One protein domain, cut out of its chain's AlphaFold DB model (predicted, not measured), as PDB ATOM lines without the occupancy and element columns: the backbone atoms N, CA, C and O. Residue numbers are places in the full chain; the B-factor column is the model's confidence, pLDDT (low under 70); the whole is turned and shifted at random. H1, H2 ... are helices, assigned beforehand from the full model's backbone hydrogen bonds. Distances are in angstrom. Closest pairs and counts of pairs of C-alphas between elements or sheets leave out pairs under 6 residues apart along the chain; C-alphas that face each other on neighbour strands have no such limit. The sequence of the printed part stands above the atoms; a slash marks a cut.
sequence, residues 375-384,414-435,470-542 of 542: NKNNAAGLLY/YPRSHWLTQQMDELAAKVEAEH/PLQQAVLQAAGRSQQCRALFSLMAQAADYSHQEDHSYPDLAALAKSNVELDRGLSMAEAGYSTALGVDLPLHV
ATOM      1  N   ASN A 375      40.369   5.506 124.171       48.56
ATOM      2  CA  ASN A 375      41.689   5.114 124.624       48.56
ATOM      3  C   ASN A 375      41.765   5.249 126.147       48.56
ATOM      4  O   ASN A 375      41.942   6.340 126.684       48.56
ATOM      5  N   LYS A 376      41.639   4.112 126.835       44.34
ATOM      6  CA  LYS A 376      41.615   4.014 128.305       44.34
ATOM      7  C   LYS A 376      42.899   4.498 128.987       44.34
ATOM      8  O   LYS A 376      42.883   4.701 130.194       44.34
ATOM      9  N   ASN A 377      43.986   4.674 128.234       36.66
ATOM     10  CA  ASN A 377      45.293   5.054 128.769       36.66
ATOM     11  C   ASN A 377      45.604   6.549 128.613       36.66
ATOM     12  O   ASN A 377      46.636   6.996 129.101       36.66
ATOM     13  N   ASN A 378      44.731   7.328 127.967       40.50
ATOM     14  CA  ASN A 378      44.927   8.764 127.811       40.50
ATOM     15  C   ASN A 378      43.939   9.541 128.677       40.50
ATOM     16  O   ASN A 378      42.735   9.508 128.434       40.50
ATOM     17  N   ALA A 379      44.461  10.348 129.604       36.59
ATOM     18  CA  ALA A 379      43.684  11.343 130.354       36.59
ATOM     19  C   ALA A 379      43.018  12.408 129.446       36.59
ATOM     20  O   ALA A 379      42.144  13.147 129.892       36.59
ATOM     21  N   ALA A 380      43.414  12.467 128.168       40.00
ATOM     22  CA  ALA A 380      42.825  13.294 127.116       40.00
ATOM     23  C   ALA A 380      41.840  12.536 126.195       40.00
ATOM     24  O   ALA A 380      41.374  13.112 125.226       40.00
ATOM     25  N   GLY A 381      41.546  11.251 126.440       35.69
ATOM     26  CA  GLY A 381      40.444  10.497 125.816       35.69
ATOM     27  C   GLY A 381      40.492  10.210 124.303       35.69
ATOM     28  O   GLY A 381      39.644   9.456 123.834       35.69
ATOM     29  N   LEU A 382      41.454  10.746 123.536       43.88
ATOM     30  CA  LEU A 382      41.241  10.961 122.091       43.88
ATOM     31  C   LEU A 382      42.146  10.260 121.070       43.88
ATOM     32  O   LEU A 382      41.942  10.452 119.876       43.88
ATOM     33  N   LEU A 383      43.135   9.452 121.450       38.31
ATOM     34  CA  LEU A 383      44.030   8.885 120.425       38.31
ATOM     35  C   LEU A 383      43.572   7.506 119.949       38.31
ATOM     36  O   LEU A 383      43.478   6.571 120.747       38.31
ATOM     37  N   TYR A 384      43.354   7.378 118.638       36.44
ATOM     38  CA  TYR A 384      43.155   6.103 117.950       36.44
ATOM     39  C   TYR A 384      44.370   5.186 118.167       36.44
ATOM     40  O   TYR A 384      45.518   5.613 118.061       36.44
ATOM     41  N   TYR A 414      37.054  18.632 126.704       77.44
ATOM     42  CA  TYR A 414      35.803  17.978 127.067       77.44
ATOM     43  C   TYR A 414      35.371  18.402 128.462       77.44
ATOM     44  O   TYR A 414      36.214  18.381 129.372       77.44
ATOM     45  N   PRO A 415      34.070  18.663 128.661       83.38
ATOM     46  CA  PRO A 415      33.008  18.773 127.641       83.38
ATOM     47  C   PRO A 415      33.245  19.917 126.642       83.38
ATOM     48  O   PRO A 415      34.034  20.809 126.941       83.38
ATOM     49  N   ARG A 416      32.636  19.864 125.447       83.94
ATOM     50  CA  ARG A 416      32.933  20.844 124.378       83.94
ATOM     51  C   ARG A 416      32.052  22.088 124.454       83.94
ATOM     52  O   ARG A 416      32.543  23.183 124.219       83.94
ATOM     53  N   SER A 417      30.765  21.909 124.749       87.69
ATOM     54  CA  SER A 417      29.796  22.999 124.872       87.69
ATOM     55  C   SER A 417      29.773  23.578 126.282       87.69
ATOM     56  O   SER A 417      30.046  22.886 127.275       87.69
ATOM     57  N   HIS A 418      29.369  24.843 126.393       88.62
ATOM     58  CA  HIS A 418      29.153  25.474 127.692       88.62
ATOM     59  C   HIS A 418      28.032  24.795 128.480       88.62
ATOM     60  O   HIS A 418      28.170  24.607 129.690       88.62
ATOM     61  N   TRP A 419      26.962  24.365 127.800       89.50
ATOM     62  CA  TRP A 419      25.851  23.650 128.433       89.50
ATOM     63  C   TRP A 419      26.323  22.373 129.130       89.50
ATOM     64  O   TRP A 419      26.102  22.217 130.332       89.50
ATOM     65  N   LEU A 420      26.995  21.472 128.405       87.75
ATOM     66  CA  LEU A 420      27.393  20.198 128.997       87.75
ATOM     67  C   LEU A 420      28.454  20.411 130.081       87.75
ATOM     68  O   LEU A 420      28.414  19.738 131.107       87.75
ATOM     69  N   THR A 421      29.357  21.378 129.889       88.44
ATOM     70  CA  THR A 421      30.337  21.763 130.915       88.44
ATOM     71  C   THR A 421      29.636  22.138 132.217       88.44
ATOM     72  O   THR A 421      29.895  21.509 133.241       88.44
ATOM     73  N   GLN A 422      28.682  23.073 132.167       88.69
ATOM     74  CA  GLN A 422      27.931  23.510 133.342       88.69
ATOM     75  C   GLN A 422      27.181  22.349 134.015       88.69
ATOM     76  O   GLN A 422      27.265  22.187 135.230       88.69
ATOM     77  N   GLN A 423      26.480  21.518 133.235       87.38
ATOM     78  CA  GLN A 423      25.757  20.361 133.777       87.38
ATOM     79  C   GLN A 423      26.691  19.400 134.517       87.38
ATOM     80  O   GLN A 423      26.360  18.870 135.577       87.38
ATOM     81  N   MET A 424      27.881  19.183 133.967       88.06
ATOM     82  CA  MET A 424      28.854  18.263 134.536       88.06
ATOM     83  C   MET A 424      29.536  18.813 135.783       88.06
ATOM     84  O   MET A 424      29.835  18.034 136.688       88.06
ATOM     85  N   ASP A 425      29.704  20.129 135.877       87.38
ATOM     86  CA  ASP A 425      30.172  20.781 137.099       87.38
ATOM     87  C   ASP A 425      29.156  20.638 138.239       87.38
ATOM     88  O   ASP A 425      29.515  20.268 139.357       87.38
ATOM     89  N   GLU A 426      27.872  20.874 137.954       87.06
ATOM     90  CA  GLU A 426      26.783  20.703 138.925       87.06
ATOM     91  C   GLU A 426      26.702  19.253 139.427       87.06
ATOM     92  O   GLU A 426      26.501  18.993 140.614       87.06
ATOM     93  N   LEU A 427      26.893  18.292 138.523       85.75
ATOM     94  CA  LEU A 427      26.949  16.865 138.831       85.75
ATOM     95  C   LEU A 427      28.166  16.484 139.679       85.75
ATOM     96  O   LEU A 427      28.017  15.734 140.643       85.75
ATOM     97  N   ALA A 428      29.353  16.997 139.353       85.50
ATOM     98  CA  ALA A 428      30.555  16.761 140.148       85.50
ATOM     99  C   ALA A 428      30.375  17.269 141.589       85.50
ATOM    100  O   ALA A 428      30.642  16.528 142.536       85.50
ATOM    101  N   ALA A 429      29.814  18.471 141.756       86.06
ATOM    102  CA  ALA A 429      29.516  19.041 143.069       86.06
ATOM    103  C   ALA A 429      28.506  18.196 143.872       86.06
ATOM    104  O   ALA A 429      28.667  18.017 145.080       86.06
ATOM    105  N   LYS A 430      27.485  17.624 143.216       84.00
ATOM    106  CA  LYS A 430      26.534  16.699 143.864       84.00
ATOM    107  C   LYS A 430      27.221  15.429 144.366       84.00
ATOM    108  O   LYS A 430      26.986  15.033 145.503       84.00
ATOM    109  N   VAL A 431      28.096  14.827 143.553       82.00
ATOM    110  CA  VAL A 431      28.861  13.625 143.943       82.00
ATOM    111  C   VAL A 431      29.721  13.897 145.180       82.00
ATOM    112  O   VAL A 431      29.774  13.068 146.088       82.00
ATOM    113  N   GLU A 432      30.373  15.059 145.246       83.81
ATOM    114  CA  GLU A 432      31.139  15.471 146.426       83.81
ATOM    115  C   GLU A 432      30.254  15.661 147.664       83.81
ATOM    116  O   GLU A 432      30.581  15.145 148.734       83.81
ATOM    117  N   ALA A 433      29.124  16.357 147.522       84.81
ATOM    118  CA  ALA A 433      28.203  16.623 148.624       84.81
ATOM    119  C   ALA A 433      27.592  15.333 149.197       84.81
ATOM    120  O   ALA A 433      27.568  15.149 150.415       84.81
ATOM    121  N   GLU A 434      27.152  14.409 148.337       82.81
ATOM    122  CA  GLU A 434      26.644  13.095 148.749       82.81
ATOM    123  C   GLU A 434      27.713  12.294 149.499       82.81
ATOM    124  O   GLU A 434      27.431  11.681 150.531       82.81
ATOM    125  N   HIS A 435      28.961  12.331 149.022       83.62
ATOM    126  CA  HIS A 435      30.061  11.653 149.697       83.62
ATOM    127  C   HIS A 435      30.335  12.238 151.089       83.62
ATOM    128  O   HIS A 435      30.514  11.486 152.049       83.62
ATOM    129  N   PRO A 470      33.864   2.967 140.743       63.28
ATOM    130  CA  PRO A 470      35.236   3.406 140.468       63.28
ATOM    131  C   PRO A 470      35.361   4.790 139.811       63.28
ATOM    132  O   PRO A 470      36.423   5.397 139.870       63.28
ATOM    133  N   LEU A 471      34.300   5.294 139.176       64.25
ATOM    134  CA  LEU A 471      34.302   6.585 138.494       64.25
ATOM    135  C   LEU A 471      33.794   7.729 139.374       64.25
ATOM    136  O   LEU A 471      34.350   8.813 139.289       64.25
ATOM    137  N   GLN A 472      32.845   7.490 140.283       70.25
ATOM    138  CA  GLN A 472      32.574   8.407 141.399       70.25
ATOM    139  C   GLN A 472      33.841   8.596 142.238       70.25
ATOM    140  O   GLN A 472      34.198   9.716 142.578       70.25
ATOM    141  N   GLN A 473      34.583   7.512 142.485       76.25
ATOM    142  CA  GLN A 473      35.900   7.598 143.117       76.25
ATOM    143  C   GLN A 473      36.883   8.420 142.273       76.25
ATOM    144  O   GLN A 473      37.587   9.256 142.824       76.25
ATOM    145  N   ALA A 474      36.908   8.237 140.948       73.50
ATOM    146  CA  ALA A 474      37.765   9.027 140.063       73.50
ATOM    147  C   ALA A 474      37.421  10.528 140.073       73.50
ATOM    148  O   ALA A 474      38.328  11.352 140.000       73.50
ATOM    149  N   VAL A 475      36.137  10.888 140.191       78.94
ATOM    150  CA  VAL A 475      35.690  12.282 140.371       78.94
ATOM    151  C   VAL A 475      36.192  12.835 141.703       78.94
ATOM    152  O   VAL A 475      36.816  13.889 141.725       78.94
ATOM    153  N   LEU A 476      36.011  12.099 142.800       81.00
ATOM    154  CA  LEU A 476      36.466  12.521 144.131       81.00
ATOM    155  C   LEU A 476      38.000  12.625 144.244       81.00
ATOM    156  O   LEU A 476      38.507  13.395 145.049       81.00
ATOM    157  N   GLN A 477      38.743  11.849 143.452       82.69
ATOM    158  CA  GLN A 477      40.213  11.850 143.424       82.69
ATOM    159  C   GLN A 477      40.813  12.874 142.449       82.69
ATOM    160  O   GLN A 477      42.033  13.048 142.417       82.69
ATOM    161  N   ALA A 478      39.999  13.516 141.612       82.19
ATOM    162  CA  ALA A 478      40.477  14.466 140.620       82.19
ATOM    163  C   ALA A 478      40.958  15.768 141.285       82.19
ATOM    164  O   ALA A 478      40.293  16.319 142.156       82.19
ATOM    165  N   ALA A 479      42.093  16.308 140.829       75.50
ATOM    166  CA  ALA A 479      42.764  17.459 141.441       75.50
ATOM    167  C   ALA A 479      42.140  18.823 141.065       75.50
ATOM    168  O   ALA A 479      42.818  19.850 141.092       75.50
ATOM    169  N   GLY A 480      40.860  18.844 140.679       81.69
ATOM    170  CA  GLY A 480      40.123  20.063 140.352       81.69
ATOM    171  C   GLY A 480      38.986  19.869 139.348       81.69
ATOM    172  O   GLY A 480      38.890  18.848 138.660       81.69
ATOM    173  N   ARG A 481      38.159  20.916 139.224       82.12
ATOM    174  CA  ARG A 481      36.926  20.967 138.415       82.12
ATOM    175  C   ARG A 481      37.089  20.397 137.004       82.12
ATOM    176  O   ARG A 481      36.356  19.504 136.593       82.12
ATOM    177  N   SER A 482      38.093  20.850 136.254       79.31
ATOM    178  CA  SER A 482      38.288  20.403 134.866       79.31
ATOM    179  C   SER A 482      38.579  18.904 134.752       79.31
ATOM    180  O   SER A 482      38.166  18.264 133.788       79.31
ATOM    181  N   GLN A 483      39.286  18.317 135.721       80.44
ATOM    182  CA  GLN A 483      39.596  16.889 135.713       80.44
ATOM    183  C   GLN A 483      38.373  16.048 136.114       80.44
ATOM    184  O   GLN A 483      38.170  14.971 135.551       80.44
ATOM    185  N   GLN A 484      37.525  16.567 137.005       81.81
ATOM    186  CA  GLN A 484      36.241  15.957 137.369       81.81
ATOM    187  C   GLN A 484      35.299  15.879 136.168       81.81
ATOM    188  O   GLN A 484      34.815  14.798 135.827       81.81
ATOM    189  N   CYS A 485      35.123  16.996 135.461       83.12
ATOM    190  CA  CYS A 485      34.316  17.046 134.245       83.12
ATOM    191  C   CYS A 485      34.852  16.093 133.174       83.12
ATOM    192  O   CYS A 485      34.090  15.319 132.603       83.12
ATOM    193  N   ARG A 486      36.171  16.016 132.965       79.75
ATOM    194  CA  ARG A 486      36.749  15.022 132.040       79.75
ATOM    195  C   ARG A 486      36.450  13.577 132.448       79.75
ATOM    196  O   ARG A 486      36.152  12.756 131.579       79.75
ATOM    197  N   ALA A 487      36.510  13.255 133.741       79.19
ATOM    198  CA  ALA A 487      36.213  11.911 134.238       79.19
ATOM    199  C   ALA A 487      34.746  11.522 133.982       79.19
ATOM    200  O   ALA A 487      34.473  10.441 133.452       79.19
ATOM    201  N   LEU A 488      33.812  12.429 134.278       82.31
ATOM    202  CA  LEU A 488      32.387  12.247 133.999       82.31
ATOM    203  C   LEU A 488      32.096  12.165 132.489       82.31
ATOM    204  O   LEU A 488      31.252  11.377 132.065       82.31
ATOM    205  N   PHE A 489      32.808  12.920 131.645       85.19
ATOM    206  CA  PHE A 489      32.582  12.885 130.195       85.19
ATOM    207  C   PHE A 489      33.048  11.544 129.635       85.19
ATOM    208  O   PHE A 489      32.348  10.899 128.854       85.19
ATOM    209  N   SER A 490      34.222  11.090 130.086       79.25
ATOM    210  CA  SER A 490      34.777   9.789 129.714       79.25
ATOM    211  C   SER A 490      33.819   8.650 130.060       79.25
ATOM    212  O   SER A 490      33.662   7.722 129.270       79.25
ATOM    213  N   LEU A 491      33.137   8.740 131.204       77.94
ATOM    214  CA  LEU A 491      32.097   7.797 131.604       77.94
ATOM    215  C   LEU A 491      30.959   7.730 130.569       77.94
ATOM    216  O   LEU A 491      30.619   6.646 130.091       77.94
ATOM    217  N   MET A 492      30.391   8.887 130.212       81.69
ATOM    218  CA  MET A 492      29.296   8.985 129.244       81.69
ATOM    219  C   MET A 492      29.716   8.446 127.875       81.69
ATOM    220  O   MET A 492      29.031   7.608 127.289       81.69
ATOM    221  N   ALA A 493      30.887   8.859 127.395       79.44
ATOM    222  CA  ALA A 493      31.422   8.395 126.126       79.44
ATOM    223  C   ALA A 493      31.648   6.865 126.129       79.44
ATOM    224  O   ALA A 493      31.355   6.200 125.134       79.44
ATOM    225  N   GLN A 494      32.110   6.276 127.244       76.50
ATOM    226  CA  GLN A 494      32.310   4.821 127.365       76.50
ATOM    227  C   GLN A 494      31.000   4.040 127.290       76.50
ATOM    228  O   GLN A 494      30.971   2.974 126.676       76.50
ATOM    229  N   ALA A 495      29.917   4.558 127.870       76.44
ATOM    230  CA  ALA A 495      28.601   3.949 127.694       76.44
ATOM    231  C   ALA A 495      28.103   4.043 126.251       76.44
ATOM    232  O   ALA A 495      27.469   3.111 125.762       76.44
ATOM    233  N   ALA A 496      28.407   5.131 125.551       76.88
ATOM    234  CA  ALA A 496      28.008   5.296 124.161       76.88
ATOM    235  C   ALA A 496      28.760   4.347 123.199       76.88
ATOM    236  O   ALA A 496      28.181   3.875 122.215       76.88
ATOM    237  N   ASP A 497      30.019   3.997 123.497       72.50
ATOM    238  CA  ASP A 497      30.801   2.987 122.751       72.50
ATOM    239  C   ASP A 497      30.214   1.566 122.879       72.50
ATOM    240  O   ASP A 497      30.471   0.694 122.048       72.50
ATOM    241  N   TYR A 498      29.346   1.316 123.868       67.44
ATOM    242  CA  TYR A 498      28.674   0.022 123.971       67.44
ATOM    243  C   TYR A 498      27.795  -0.315 122.779       67.44
ATOM    244  O   TYR A 498      27.569  -1.501 122.595       67.44
ATOM    245  N   SER A 499      27.425   0.655 121.935       60.28
ATOM    246  CA  SER A 499      26.694   0.485 120.667       60.28
ATOM    247  C   SER A 499      27.375  -0.402 119.599       60.28
ATOM    248  O   SER A 499      26.827  -0.581 118.514       60.28
ATOM    249  N   HIS A 500      28.535  -1.012 119.883       54.56
ATOM    250  CA  HIS A 500      29.279  -1.864 118.940       54.56
ATOM    251  C   HIS A 500      29.439  -3.360 119.259       54.56
ATOM    252  O   HIS A 500      30.079  -4.070 118.485       54.56
ATOM    253  N   GLN A 501      28.903  -3.872 120.366       53.84
ATOM    254  CA  GLN A 501      28.963  -5.302 120.701       53.84
ATOM    255  C   GLN A 501      27.666  -6.035 120.326       53.84
ATOM    256  O   GLN A 501      26.594  -5.563 120.670       53.84
ATOM    257  N   GLU A 502      27.760  -7.197 119.668       43.78
ATOM    258  CA  GLU A 502      26.622  -7.921 119.052       43.78
ATOM    259  C   GLU A 502      25.502  -8.388 120.008       43.78
ATOM    260  O   GLU A 502      24.471  -8.839 119.538       43.78
ATOM    261  N   ASP A 503      25.623  -8.169 121.317       53.34
ATOM    262  CA  ASP A 503      24.585  -8.449 122.316       53.34
ATOM    263  C   ASP A 503      24.511  -7.299 123.333       53.34
ATOM    264  O   ASP A 503      24.981  -7.404 124.473       53.34
ATOM    265  N   HIS A 504      23.981  -6.138 122.932       55.75
ATOM    266  CA  HIS A 504      23.822  -5.019 123.863       55.75
ATOM    267  C   HIS A 504      22.875  -5.397 125.000       55.75
ATOM    268  O   HIS A 504      21.665  -5.459 124.819       55.75
ATOM    269  N   SER A 505      23.403  -5.539 126.214       60.88
ATOM    270  CA  SER A 505      22.553  -5.624 127.406       60.88
ATOM    271  C   SER A 505      21.890  -4.277 127.758       60.88
ATOM    272  O   SER A 505      21.000  -4.257 128.600       60.88
ATOM    273  N   TYR A 506      22.321  -3.162 127.138       70.94
ATOM    274  CA  TYR A 506      21.889  -1.790 127.470       70.94
ATOM    275  C   TYR A 506      21.795  -0.851 126.240       70.94
ATOM    276  O   TYR A 506      22.471   0.181 126.205       70.94
ATOM    277  N   PRO A 507      21.005  -1.195 125.204       70.75
ATOM    278  CA  PRO A 507      20.935  -0.424 123.958       70.75
ATOM    279  C   PRO A 507      20.406   1.004 124.163       70.75
ATOM    280  O   PRO A 507      20.978   1.945 123.615       70.75
ATOM    281  N   ASP A 508      19.392   1.188 125.011       72.62
ATOM    282  CA  ASP A 508      18.797   2.506 125.277       72.62
ATOM    283  C   ASP A 508      19.788   3.459 125.950       72.62
ATOM    284  O   ASP A 508      19.871   4.638 125.606       72.62
ATOM    285  N   LEU A 509      20.602   2.937 126.873       74.38
ATOM    286  CA  LEU A 509      21.631   3.724 127.542       74.38
ATOM    287  C   LEU A 509      22.720   4.161 126.559       74.38
ATOM    288  O   LEU A 509      23.149   5.313 126.591       74.38
ATOM    289  N   ALA A 510      23.158   3.257 125.680       74.75
ATOM    290  CA  ALA A 510      24.143   3.576 124.654       74.75
ATOM    291  C   ALA A 510      23.604   4.633 123.677       74.75
ATOM    292  O   ALA A 510      24.323   5.572 123.336       74.75
ATOM    293  N   ALA A 511      22.332   4.522 123.279       74.38
ATOM    294  CA  ALA A 511      21.663   5.504 122.430       74.38
ATOM    295  C   ALA A 511      21.551   6.876 123.115       74.38
ATOM    296  O   ALA A 511      21.872   7.894 122.499       74.38
ATOM    297  N   LEU A 512      21.168   6.920 124.395       76.06
ATOM    298  CA  LEU A 512      21.064   8.165 125.157       76.06
ATOM    299  C   LEU A 512      22.431   8.823 125.368       76.06
ATOM    300  O   LEU A 512      22.583  10.024 125.150       76.06
ATOM    301  N   ALA A 513      23.437   8.038 125.752       78.88
ATOM    302  CA  ALA A 513      24.799   8.520 125.934       78.88
ATOM    303  C   ALA A 513      25.373   9.062 124.617       78.88
ATOM    304  O   ALA A 513      25.922  10.162 124.590       78.88
ATOM    305  N   LYS A 514      25.176   8.336 123.507       80.00
ATOM    306  CA  LYS A 514      25.550   8.800 122.166       80.00
ATOM    307  C   LYS A 514      24.856  10.119 121.835       80.00
ATOM    308  O   LYS A 514      25.526  11.066 121.443       80.00
ATOM    309  N   SER A 515      23.546  10.205 122.056       78.88
ATOM    310  CA  SER A 515      22.761  11.412 121.774       78.88
ATOM    311  C   SER A 515      23.286  12.633 122.532       78.88
ATOM    312  O   SER A 515      23.375  13.706 121.953       78.88
ATOM    313  N   ASN A 516      23.699  12.477 123.794       81.19
ATOM    314  CA  ASN A 516      24.287  13.570 124.574       81.19
ATOM    315  C   ASN A 516      25.677  13.979 124.068       81.19
ATOM    316  O   ASN A 516      25.982  15.167 124.018       81.19
ATOM    317  N   VAL A 517      26.510  13.019 123.652       83.88
ATOM    318  CA  VAL A 517      27.821  13.323 123.053       83.88
ATOM    319  C   VAL A 517      27.670  14.073 121.727       83.88
ATOM    320  O   VAL A 517      28.414  15.025 121.491       83.88
ATOM    321  N   GLU A 518      26.722  13.669 120.875       83.56
ATOM    322  CA  GLU A 518      26.455  14.362 119.607       83.56
ATOM    323  C   GLU A 518      25.764  15.716 119.822       83.56
ATOM    324  O   GLU A 518      26.071  16.674 119.116       83.56
ATOM    325  N   LEU A 519      24.897  15.839 120.833       82.62
ATOM    326  CA  LEU A 519      24.315  17.123 121.230       82.62
ATOM    327  C   LEU A 519      25.393  18.110 121.681       82.62
ATOM    328  O   LEU A 519      25.400  19.252 121.233       82.62
ATOM    329  N   ASP A 520      26.344  17.665 122.501       86.88
ATOM    330  CA  ASP A 520      27.482  18.481 122.926       86.88
ATOM    331  C   ASP A 520      28.335  18.954 121.734       86.88
ATOM    332  O   ASP A 520      28.845  20.073 121.743       86.88
ATOM    333  N   ARG A 521      28.465  18.146 120.668       87.00
ATOM    334  CA  ARG A 521      29.130  18.570 119.420       87.00
ATOM    335  C   ARG A 521      28.311  19.611 118.673       87.00
ATOM    336  O   ARG A 521      28.859  20.631 118.268       87.00
ATOM    337  N   GLY A 522      27.016  19.355 118.495       84.44
ATOM    338  CA  GLY A 522      26.108  20.266 117.800       84.44
ATOM    339  C   GLY A 522      26.055  21.638 118.470       84.44
ATOM    340  O   GLY A 522      26.248  22.650 117.803       84.44
ATOM    341  N   LEU A 523      25.890  21.672 119.794       84.69
ATOM    342  CA  LEU A 523      25.880  22.914 120.569       84.69
ATOM    343  C   LEU A 523      27.223  23.640 120.516       84.69
ATOM    344  O   LEU A 523      27.233  24.848 120.319       84.69
ATOM    345  N   SER A 524      28.346  22.923 120.608       86.56
ATOM    346  CA  SER A 524      29.676  23.530 120.470       86.56
ATOM    347  C   SER A 524      29.870  24.190 119.096       86.56
ATOM    348  O   SER A 524      30.376  25.306 119.001       86.56
ATOM    349  N   MET A 525      29.395  23.558 118.021       85.62
ATOM    350  CA  MET A 525      29.412  24.169 116.688       85.62
ATOM    351  C   MET A 525      28.457  25.368 116.587       85.62
ATOM    352  O   MET A 525      28.785  26.359 115.935       85.62
ATOM    353  N   ALA A 526      27.298  25.319 117.249       83.50
ATOM    354  CA  ALA A 526      26.382  26.456 117.316       83.50
ATOM    355  C   ALA A 526      26.985  27.652 118.073       83.50
ATOM    356  O   ALA A 526      26.858  28.789 117.621       83.50
ATOM    357  N   GLU A 527      27.702  27.402 119.170       84.12
ATOM    358  CA  GLU A 527      28.492  28.404 119.899       84.12
ATOM    359  C   GLU A 527      29.603  29.001 119.014       84.12
ATOM    360  O   GLU A 527      29.906  30.187 119.123       84.12
ATOM    361  N   ALA A 528      30.139  28.222 118.068       80.94
ATOM    362  CA  ALA A 528      31.060  28.689 117.027       80.94
ATOM    363  C   ALA A 528      30.371  29.417 115.848       80.94
ATOM    364  O   ALA A 528      31.023  29.732 114.852       80.94
ATOM    365  N   GLY A 529      29.065  29.698 115.936       80.69
ATOM    366  CA  GLY A 529      28.311  30.489 114.957       80.69
ATOM    367  C   GLY A 529      27.595  29.687 113.865       80.69
ATOM    368  O   GLY A 529      27.017  30.284 112.955       80.69
ATOM    369  N   TYR A 530      27.593  28.354 113.931       81.88
ATOM    370  CA  TYR A 530      26.906  27.518 112.945       81.88
ATOM    371  C   TYR A 530      25.408  27.373 113.225       81.88
ATOM    372  O   TYR A 530      24.961  27.262 114.364       81.88
ATOM    373  N   SER A 531      24.609  27.254 112.161       76.69
ATOM    374  CA  SER A 531      23.267  26.682 112.278       76.69
ATOM    375  C   SER A 531      23.375  25.163 112.181       76.69
ATOM    376  O   SER A 531      23.593  24.623 111.100       76.69
ATOM    377  N   THR A 532      23.252  24.473 113.311       71.00
ATOM    378  CA  THR A 532      23.340  23.011 113.365       71.00
ATOM    379  C   THR A 532      21.964  22.369 113.452       71.00
ATOM    380  O   THR A 532      21.089  22.844 114.178       71.00
ATOM    381  N   ALA A 533      21.800  21.243 112.765       65.94
ATOM    382  CA  ALA A 533      20.682  20.333 112.953       65.94
ATOM    383  C   ALA A 533      21.235  18.923 113.165       65.94
ATOM    384  O   ALA A 533      22.166  18.512 112.470       65.94
ATOM    385  N   LEU A 534      20.674  18.189 114.120       63.41
ATOM    386  CA  LEU A 534      20.977  16.771 114.275       63.41
ATOM    387  C   LEU A 534      19.968  15.993 113.436       63.41
ATOM    388  O   LEU A 534      18.771  16.096 113.651       63.41
ATOM    389  N   GLY A 535      20.416  15.238 112.442       54.25
ATOM    390  CA  GLY A 535      19.519  14.348 111.711       54.25
ATOM    391  C   GLY A 535      19.287  13.075 112.518       54.25
ATOM    392  O   GLY A 535      20.251  12.409 112.894       54.25
ATOM    393  N   VAL A 536      18.032  12.704 112.755       48.22
ATOM    394  CA  VAL A 536      17.690  11.287 112.918       48.22
ATOM    395  C   VAL A 536      17.335  10.761 111.539       48.22
ATOM    396  O   VAL A 536      16.600  11.432 110.814       48.22
ATOM    397  N   ASP A 537      17.819   9.567 111.179       42.81
ATOM    398  CA  ASP A 537      17.084   8.786 110.182       42.81
ATOM    399  C   ASP A 537      15.657   8.698 110.719       42.81
ATOM    400  O   ASP A 537      15.455   8.250 111.854       42.81
ATOM    401  N   LEU A 538      14.706   9.223 109.944       36.09
ATOM    402  CA  LEU A 538      13.293   9.198 110.290       36.09
ATOM    403  C   LEU A 538      12.964   7.790 110.782       36.09
ATOM    404  O   LEU A 538      13.382   6.827 110.121       36.09
ATOM    405  N   PRO A 539      12.296   7.629 111.941       33.56
ATOM    406  CA  PRO A 539      11.812   6.323 112.325       33.56
ATOM    407  C   PRO A 539      10.998   5.813 111.143       33.56
ATOM    408  O   PRO A 539       9.953   6.356 110.799       33.56
ATOM    409  N   LEU A 540      11.535   4.792 110.477       33.88
ATOM    410  CA  LEU A 540      10.831   4.032 109.467       33.88
ATOM    411  C   LEU A 540       9.733   3.290 110.225       33.88
ATOM    412  O   LEU A 540       9.910   2.130 110.596       33.88
ATOM    413  N   HIS A 541       8.650   3.997 110.541       24.86
ATOM    414  CA  HIS A 541       7.446   3.415 111.093       24.86
ATOM    415  C   HIS A 541       7.013   2.316 110.118       24.86
ATOM    416  O   HIS A 541       6.822   2.554 108.922       24.86
ATOM    417  N   VAL A 542       7.004   1.084 110.627       25.03
ATOM    418  CA  VAL A 542       6.300  -0.044 110.016       25.03
ATOM    419  C   VAL A 542       4.842   0.075 110.407       25.03
ATOM    420  O   VAL A 542       4.604   0.340 111.610       25.03
TER     421      VAL A 542
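Overview. This is residues 375 to 384, 414 to 435 and 470 to 542 of the 542 residues of the protein "Methyltranfer_dom domain-containing protein" of Scenedesmus sp. NREL 46B-D3 (UniProt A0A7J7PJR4). Two long helices, H4 and H3, meet as a V; H1 crosses H3 and reaches H4, short H2 folds back on H3, and residues 535 to 542 stick out. The 105 printed residues have four named helices, H1 to H4 in order, and no named strand: all helix. The whole is only just compact, close to loose: radius of gyration of the C-alphas 15.4 A, spans 49 by 40 by 31 A.

Arrangement. H4, residues 507 to 527, touches H3, residues 481 to 500, with H3's residues 492 to 499 alone, at a steep tilt of 52 degrees, opposite ways; the closest C-alphas, of Ala 496 and Ala 510, are 4.3 A apart. Residues 421 to 428 of H1, residues 418 to 435, touch H3, about perpendicular at 77 degrees; closest are C-alphas 424 and 485, 5.6 A. H2, residues 470 to 476, makes a hairpin with H3; closest are C-alphas 475 and 484, 4.8 A. Every O i to N i+4 pair is within hydrogen-bond range in H1, H2 and H4, 13 of 16 in H3.

Along the chain. H4 measures 30.1 A, H3 31.0 A, H1 26.0 A. C-alpha 418 is at (29.153, 25.474, 127.692), C-alpha 527 at (28.492, 28.404, 119.899).

Size, cuts and confidence. Cuts separate C-alphas 384 and 414, 16.7 A, and 435 and 470, 13.4 A. Thirty residues have pLDDT under 70, among them 375 to 384 and 533 to 542.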